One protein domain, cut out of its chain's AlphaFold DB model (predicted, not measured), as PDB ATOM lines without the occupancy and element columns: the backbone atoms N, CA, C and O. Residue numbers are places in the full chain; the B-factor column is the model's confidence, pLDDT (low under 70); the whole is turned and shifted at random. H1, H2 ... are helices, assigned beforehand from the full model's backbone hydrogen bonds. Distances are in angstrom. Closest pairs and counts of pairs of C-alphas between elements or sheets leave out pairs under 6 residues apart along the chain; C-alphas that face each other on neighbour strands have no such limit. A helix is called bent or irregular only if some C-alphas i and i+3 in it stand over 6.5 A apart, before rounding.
ATOM      1  N   LEU A   2     137.668 158.017  70.679       59.88
ATOM      2  CA  LEU A   2     138.200 157.191  69.572       59.88
ATOM      3  C   LEU A   2     139.714 156.897  69.657       59.88
ATOM      4  O   LEU A   2     140.127 155.772  69.410       59.88
ATOM      5  N   GLY A   3     140.538 157.865  70.079       58.41
ATOM      6  CA  GLY A   3     141.985 157.657  70.256       58.41
ATOM      7  C   GLY A   3     142.351 156.607  71.317       58.41
ATOM      8  O   GLY A   3     143.415 156.004  71.238       58.41
ATOM      9  N   ASN A   4     141.452 156.328  72.270       61.81
ATOM     10  CA  ASN A   4     141.651 155.283  73.277       61.81
ATOM     11  C   ASN A   4     141.447 153.880  72.694       61.81
ATOM     12  O   ASN A   4     142.028 152.933  73.211       61.81
ATOM     13  N   VAL A   5     140.656 153.745  71.624       61.16
ATOM     14  CA  VAL A   5     140.393 152.460  70.954       61.16
ATOM     15  C   VAL A   5     141.657 151.933  70.274       61.16
ATOM     16  O   VAL A   5     141.924 150.739  70.308       61.16
ATOM     17  N   LEU A   6     142.464 152.835  69.709       65.56
ATOM     18  CA  LEU A   6     143.742 152.510  69.066       65.56
ATOM     19  C   LEU A   6     144.920 152.474  70.051       65.56
ATOM     20  O   LEU A   6     146.044 152.176  69.653       65.56
ATOM     21  N   ASN A   7     144.693 152.791  71.329       70.31
ATOM     22  CA  ASN A   7     145.746 152.774  72.331       70.31
ATOM     23  C   ASN A   7     145.874 151.357  72.916       70.31
ATOM     24  O   ASN A   7     144.994 150.935  73.675       70.31
ATOM     25  N   PRO A   8     146.971 150.624  72.642       73.31
ATOM     26  CA  PRO A   8     147.129 149.249  73.116       73.31
ATOM     27  C   PRO A   8     147.100 149.153  74.647       73.31
ATOM     28  O   PRO A   8     146.717 148.122  75.195       73.31
ATOM     29  N   LYS A   9     147.412 150.247  75.355       76.12
ATOM     30  CA  LYS A   9     147.341 150.321  76.817       76.12
ATOM     31  C   LYS A   9     145.921 150.101  77.347       76.12
ATOM     32  O   LYS A   9     145.756 149.470  78.385       76.12
ATOM     33  N   MET A  10     144.908 150.584  76.625       74.00
ATOM     34  CA  MET A  10     143.502 150.394  76.998       74.00
ATOM     35  C   MET A  10     143.049 148.958  76.739       74.00
ATOM     36  O   MET A  10     142.356 148.384  77.573       74.00
ATOM     37  N   GLY A  11     143.487 148.352  75.631       76.00
ATOM     38  CA  GLY A  11     143.215 146.941  75.339       76.00
ATOM     39  C   GLY A  11     143.790 146.006  76.405       76.00
ATOM     40  O   GLY A  11     143.073 145.150  76.922       76.00
ATOM     41  N   VAL A  12     145.049 146.223  76.801       80.44
ATOM     42  CA  VAL A  12     145.701 145.446  77.869       80.44
ATOM     43  C   VAL A  12     144.984 145.630  79.210       80.44
ATOM     44  O   VAL A  12     144.717 144.643  79.889       80.44
ATOM     45  N   LEU A  13     144.595 146.860  79.569       81.00
ATOM     46  CA  LEU A  13     143.816 147.124  80.785       81.00
ATOM     47  C   LEU A  13     142.518 146.302  80.809       81.00
ATOM     48  O   LEU A  13     142.222 145.650  81.807       81.00
ATOM     49  N   TYR A  14     141.762 146.306  79.711       78.12
ATOM     50  CA  TYR A  14     140.506 145.566  79.626       78.12
ATOM     51  C   TYR A  14     140.718 144.058  79.740       78.12
ATOM     52  O   TYR A  14     140.028 143.419  80.527       78.12
ATOM     53  N   VAL A  15     141.704 143.493  79.042       78.19
ATOM     54  CA  VAL A  15     142.000 142.052  79.111       78.19
ATOM     55  C   VAL A  15     142.468 141.628  80.508       78.19
ATOM     56  O   VAL A  15     142.115 140.541  80.957       78.19
ATOM     57  N   SER A  16     143.220 142.468  81.225       79.56
ATOM     58  CA  SER A  16     143.741 142.128  82.557       79.56
ATOM     59  C   SER A  16     142.749 142.373  83.703       79.56
ATOM     60  O   SER A  16     142.760 141.621  84.679       79.56
ATOM     61  N   PHE A  17     141.901 143.404  83.614       77.12
ATOM     62  CA  PHE A  17     140.997 143.794  84.705       77.12
ATOM     63  C   PHE A  17     139.553 143.315  84.522       77.12
ATOM     64  O   PHE A  17     138.933 142.949  85.516       77.12
ATOM     65  N   LEU A  18     139.001 143.275  83.300       75.62
ATOM     66  CA  LEU A  18     137.594 142.883  83.100       75.62
ATOM     67  C   LEU A  18     137.262 141.470  83.581       75.62
ATOM     68  O   LEU A  18     136.214 141.332  84.211       75.62
ATOM     69  N   PRO A  19     138.094 140.432  83.344       74.69
ATOM     70  CA  PRO A  19     137.743 139.070  83.745       74.69
ATOM     71  C   PRO A  19     137.495 138.922  85.250       74.69
ATOM     72  O   PRO A  19     136.720 138.065  85.656       74.69
ATOM     73  N   GLN A  20     138.101 139.787  86.071       78.56
ATOM     74  CA  GLN A  20     137.958 139.782  87.530       78.56
ATOM     75  C   GLN A  20     136.561 140.227  87.996       78.56
ATOM     76  O   GLN A  20     136.157 139.916  89.112       78.56
ATOM     77  N   SER A  27     127.478 134.856  80.754       79.75
ATOM     78  CA  SER A  27     128.148 135.104  79.467       79.75
ATOM     79  C   SER A  27     129.244 136.175  79.614       79.75
ATOM     80  O   SER A  27     128.915 137.340  79.873       79.75
ATOM     81  N   PRO A  28     130.533 135.833  79.408       77.00
ATOM     82  CA  PRO A  28     131.642 136.777  79.567       77.00
ATOM     83  C   PRO A  28     131.578 137.948  78.584       77.00
ATOM     84  O   PRO A  28     132.011 139.059  78.890       77.00
ATOM     85  N   VAL A  29     130.998 137.708  77.405       80.00
ATOM     86  CA  VAL A  29     130.839 138.707  76.345       80.00
ATOM     87  C   VAL A  29     129.889 139.814  76.797       80.00
ATOM     88  O   VAL A  29     130.241 140.988  76.728       80.00
ATOM     89  N   VAL A  30     128.717 139.454  77.328       83.12
ATOM     90  CA  VAL A  30     127.700 140.430  77.758       83.12
ATOM     91  C   VAL A  30     128.236 141.322  78.878       83.12
ATOM     92  O   VAL A  30     128.119 142.542  78.799       83.12
ATOM     93  N   TRP A  31     128.890 140.730  79.880       82.25
ATOM     94  CA  TRP A  31     129.493 141.481  80.984       82.25
ATOM     95  C   TRP A  31     130.631 142.397  80.531       82.25
ATOM     96  O   TRP A  31     130.707 143.542  80.975       82.25
ATOM     97  N   THR A  32     131.471 141.934  79.605       82.94
ATOM     98  CA  THR A  32     132.547 142.746  79.019       82.94
ATOM     99  C   THR A  32     131.986 143.973  78.303       82.94
ATOM    100  O   THR A  32     132.403 145.094  78.591       82.94
ATOM    101  N   PHE A  33     131.002 143.793  77.417       85.19
ATOM    102  CA  PHE A  33     130.375 144.912  76.708       85.19
ATOM    103  C   PHE A  33     129.645 145.872  77.653       85.19
ATOM    104  O   PHE A  33     129.712 147.084  77.452       85.19
ATOM    105  N   LEU A  34     129.001 145.357  78.705       87.94
ATOM    106  CA  LEU A  34     128.330 146.175  79.715       87.94
ATOM    107  C   LEU A  34     129.327 147.053  80.482       87.94
ATOM    108  O   LEU A  34     129.136 148.266  80.572       87.94
ATOM    109  N   LEU A  35     130.416 146.469  80.988       85.56
ATOM    110  CA  LEU A  35     131.443 147.198  81.739       85.56
ATOM    111  C   LEU A  35     132.170 148.230  80.863       85.56
ATOM    112  O   LEU A  35     132.382 149.366  81.294       85.56
ATOM    113  N   VAL A  36     132.489 147.876  79.612       85.25
ATOM    114  CA  VAL A  36     133.043 148.823  78.628       85.25
ATOM    115  C   VAL A  36     132.048 149.954  78.346       85.25
ATOM    116  O   VAL A  36     132.442 151.120  78.309       85.25
ATOM    117  N   GLY A  37     130.758 149.640  78.205       87.81
ATOM    118  CA  GLY A  37     129.697 150.629  78.011       87.81
ATOM    119  C   GLY A  37     129.607 151.630  79.165       87.81
ATOM    120  O   GLY A  37     129.591 152.840  78.928       87.81
ATOM    121  N   ILE A  38     129.641 151.145  80.411       89.50
ATOM    122  CA  ILE A  38     129.669 151.997  81.612       89.50
ATOM    123  C   ILE A  38     130.903 152.901  81.605       89.50
ATOM    124  O   ILE A  38     130.787 154.101  81.857       89.50
ATOM    125  N   HIS A  39     132.077 152.359  81.281       86.56
ATOM    126  CA  HIS A  39     133.307 153.145  81.229       86.56
ATOM    127  C   HIS A  39     133.227 154.277  80.193       86.56
ATOM    128  O   HIS A  39     133.569 155.424  80.494       86.56
ATOM    129  N   VAL A  40     132.738 153.984  78.983       88.00
ATOM    130  CA  VAL A  40     132.554 154.995  77.930       88.00
ATOM    131  C   VAL A  40     131.557 156.066  78.372       88.00
ATOM    132  O   VAL A  40     131.801 157.255  78.147       88.00
ATOM    133  N   LEU A  41     130.467 155.670  79.028       92.62
ATOM    134  CA  LEU A  41     129.444 156.591  79.516       92.62
ATOM    135  C   LEU A  41     129.992 157.516  80.609       92.62
ATOM    136  O   LEU A  41     129.845 158.732  80.498       92.62
ATOM    137  N   LEU A  42     130.708 156.973  81.598       92.00
ATOM    138  CA  LEU A  42     131.379 157.756  82.640       92.00
ATOM    139  C   LEU A  42     132.406 158.724  82.050       92.00
ATOM    140  O   LEU A  42     132.402 159.908  82.382       92.00
ATOM    141  N   GLY A  43     133.256 158.247  81.142       88.44
ATOM    142  CA  GLY A  43     134.251 159.093  80.493       88.44
ATOM    143  C   GLY A  43     133.619 160.202  79.643       88.44
ATOM    144  O   GLY A  43     134.147 161.316  79.579       88.44
ATOM    145  N   THR A  44     132.477 159.926  79.011       90.50
ATOM    146  CA  THR A  44     131.718 160.921  78.242       90.50
ATOM    147  C   THR A  44     131.080 161.953  79.163       90.50
ATOM    148  O   THR A  44     131.267 163.145  78.936       90.50
ATOM    149  N   LEU A  45     130.403 161.520  80.232       94.19
ATOM    150  CA  LEU A  45     129.833 162.416  81.242       94.19
ATOM    151  C   LEU A  45     130.907 163.310  81.853       94.19
ATOM    152  O   LEU A  45     130.740 164.524  81.881       94.19
ATOM    153  N   TRP A  46     132.044 162.736  82.239       91.75
ATOM    154  CA  TRP A  46     133.180 163.487  82.759       91.75
ATOM    155  C   TRP A  46     133.705 164.522  81.759       91.75
ATOM    156  O   TRP A  46     133.927 165.679  82.111       91.75
ATOM    157  N   SER A  47     133.857 164.135  80.489       88.50
ATOM    158  CA  SER A  47     134.296 165.061  79.439       88.50
ATOM    159  C   SER A  47     133.293 166.201  79.248       88.50
ATOM    160  O   SER A  47     133.696 167.355  79.125       88.50
ATOM    161  N   LEU A  48     131.990 165.905  79.272       90.19
ATOM    162  CA  LEU A  48     130.929 166.911  79.205       90.19
ATOM    163  C   LEU A  48     130.959 167.844  80.420       90.19
ATOM    164  O   LEU A  48     130.863 169.059  80.245       90.19
ATOM    165  N   THR A  49     131.168 167.310  81.625       90.06
ATOM    166  CA  THR A  49     131.359 168.107  82.841       90.06
ATOM    167  C   THR A  49     132.545 169.052  82.690       90.06
ATOM    168  O   THR A  49     132.396 170.240  82.957       90.06
ATOM    169  N   LEU A  50     133.693 168.574  82.198       87.62
ATOM    170  CA  LEU A  50     134.859 169.425  81.946       87.62
ATOM    171  C   LEU A  50     134.579 170.492  80.886       87.62
ATOM    172  O   LEU A  50     134.972 171.640  81.072       87.62
ATOM    173  N   ILE A  51     133.875 170.159  79.801       86.88
ATOM    174  CA  ILE A  51     133.492 171.129  78.763       86.88
ATOM    175  C   ILE A  51     132.580 172.214  79.351       86.88
ATOM    176  O   ILE A  51     132.797 173.402  79.108       86.88
ATOM    177  N   MET A  52     131.580 171.831  80.147       86.38
ATOM    178  CA  MET A  52     130.676 172.772  80.812       86.38
ATOM    179  C   MET A  52     131.404 173.632  81.846       86.38
ATOM    180  O   MET A  52     131.253 174.856  81.840       86.38
ATOM    181  N   ALA A  53     132.235 173.017  82.687       85.44
ATOM    182  CA  ALA A  53     133.054 173.715  83.670       85.44
ATOM    183  C   ALA A  53     134.002 174.706  82.986       85.44
ATOM    184  O   ALA A  53     134.093 175.855  83.403       85.44
ATOM    185  N   THR A  54     134.630 174.305  81.878       83.31
ATOM    186  CA  THR A  54     135.513 175.172  81.085       83.31
ATOM    187  C   THR A  54     134.738 176.298  80.414       83.31
ATOM    188  O   THR A  54     135.244 177.409  80.337       83.31
ATOM    189  N   ARG A  55     133.496 176.076  79.964       78.12
ATOM    190  CA  ARG A  55     132.641 177.158  79.447       78.12
ATOM    191  C   ARG A  55     132.357 178.214  80.510       78.12
ATOM    192  O   ARG A  55     132.459 179.399  80.212       78.12
ATOM    193  N   TYR A  56     132.042 177.795  81.734       73.00
ATOM    194  CA  TYR A  56     131.796 178.720  82.840       73.00
ATOM    195  C   TYR A  56     133.089 179.426  83.275       73.00
ATOM    196  O   TYR A  56     133.149 180.652  83.372       73.00
ATOM    197  N   ALA A  57     134.170 178.658  83.420       74.75
ATOM    198  CA  ALA A  57     135.497 179.170  83.721       74.75
ATOM    199  C   ALA A  57     136.057 180.045  82.594       74.75
ATOM    200  O   ALA A  57     136.876 180.908  82.869       74.75
ATOM    201  N   SER A  58     135.606 179.899  81.345       71.00
ATOM    202  CA  SER A  58     136.065 180.725  80.227       71.00
ATOM    203  C   SER A  58     135.742 182.199  80.440       71.00
ATOM    204  O   SER A  58     136.484 183.028  79.921       71.00
ATOM    205  N   GLY A  59     134.677 182.538  81.171       68.00
ATOM    206  CA  GLY A  59     134.409 183.925  81.558       68.00
ATOM    207  C   GLY A  59     135.488 184.471  82.499       68.00
ATOM    208  O   GLY A  59     135.946 185.595  82.330       68.00
ATOM    209  N   LEU A  60     135.950 183.638  83.435       67.31
ATOM    210  CA  LEU A  60     136.973 183.977  84.427       67.31
ATOM    211  C   LEU A  60     138.397 183.956  83.837       67.31
ATOM    212  O   LEU A  60     139.191 184.851  84.095       67.31
ATOM    213  N   LEU A  61     138.700 182.971  82.991       67.81
ATOM    214  CA  LEU A  61     139.979 182.798  82.290       67.81
ATOM    215  C   LEU A  61     140.224 183.899  81.250       67.81
ATOM    216  O   LEU A  61     141.368 184.247  80.979       67.81
ATOM    217  N   LYS A  62     139.154 184.456  80.666       70.75
ATOM    218  CA  LYS A  62     139.227 185.608  79.756       70.75
ATOM    219  C   LYS A  62     139.217 186.948  80.491       70.75
ATOM    220  O   LYS A  62     139.316 187.985  79.838       70.75
ATOM    221  N   ALA A  63     139.084 186.951  81.819       78.00
ATOM    222  CA  ALA A  63     139.150 188.184  82.578       78.00
ATOM    223  C   ALA A  63     140.554 188.798  82.411       78.00
ATOM    224  O   ALA A  63     141.550 188.099  82.626       78.00
TER     225      ALA A  63
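Overview. This is residues 2 to 20 and 27 to 63 of the 93 residues of the protein "Homoserine/Threonine efflux protein" of Raoultella terrigena (UniProt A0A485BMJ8). One long helix, H3, makes the length of a rod, and the shorter helix H2 meets it near one end to form a lopsided V, with the two-armed corner at the last residues of H2 and the first part of H3. The very short helix H1 sits at the far tip of the short arm, and most of H3, residues 37 to 61, sticks out free as the long arm. The printed part has 56 residues with three named helices, in the order H1, H2, H3, and no named strand, and its class is all helix. The whole is extended, with a radius of gyration of the C-alphas of 16.1 A and spans of 53 by 21 by 17 A.

Along the chain. H3 takes residues 28 to 61 and is 46.8 A long from first to last C-alpha, from C-alpha 28 at (131.642, 136.777, 79.567) to C-alpha 61 at (139.979, 182.798, 82.290). It has a kink of 32 degrees near residue 55. H2 takes residues 8 to 20 and is 19.5 A long, beginning at C-alpha 8 at (147.129, 149.249, 73.116). H2 is irregular, but only just: C-alphas 16 and 19 are 6.8 A apart, against about 5 A in a regular helix. H1 takes residues 2 to 5 and is 5.4 A long.

Arrangement. H3 and H2 touch, and the closest C-alphas are those of Leu 18 and Thr 32, 6.5 A apart. H2 touches H3 with residues 18 to 19 alone, and H3 touches H2 with residues 28 to 35 alone. The two helices stand at a steep tilt of 55 degrees and run opposite ways. H1 and H2 are close but not clearly touching, with the closest C-alphas, those of Asn 4 and Met 10, 6.4 A apart. A tight link of 2 residues joins H1 to H2. H1 and H3 are apart. Of the O i to N i+4 pairs, 28 of 30 in H3 and 7 of 9 in H2 are within hydrogen-bond range, while H1 is too short for such a pair.

Size, cuts and confidence. The two C-alphas farthest apart in the domain are those of Ser 27 and Ala 63, at 54.3 A. Residues 21 to 26 are not printed, and C-alphas 20 and 27 are 13.5 A apart across the cut, which lies in the link from H2 to H3. Residues 2 to 13 and residues 37 to 63 stand free. The mean pLDDT of the printed part is 79.6, and confidence is low, under 70, at residues 2 to 6 and residues 59 to 61.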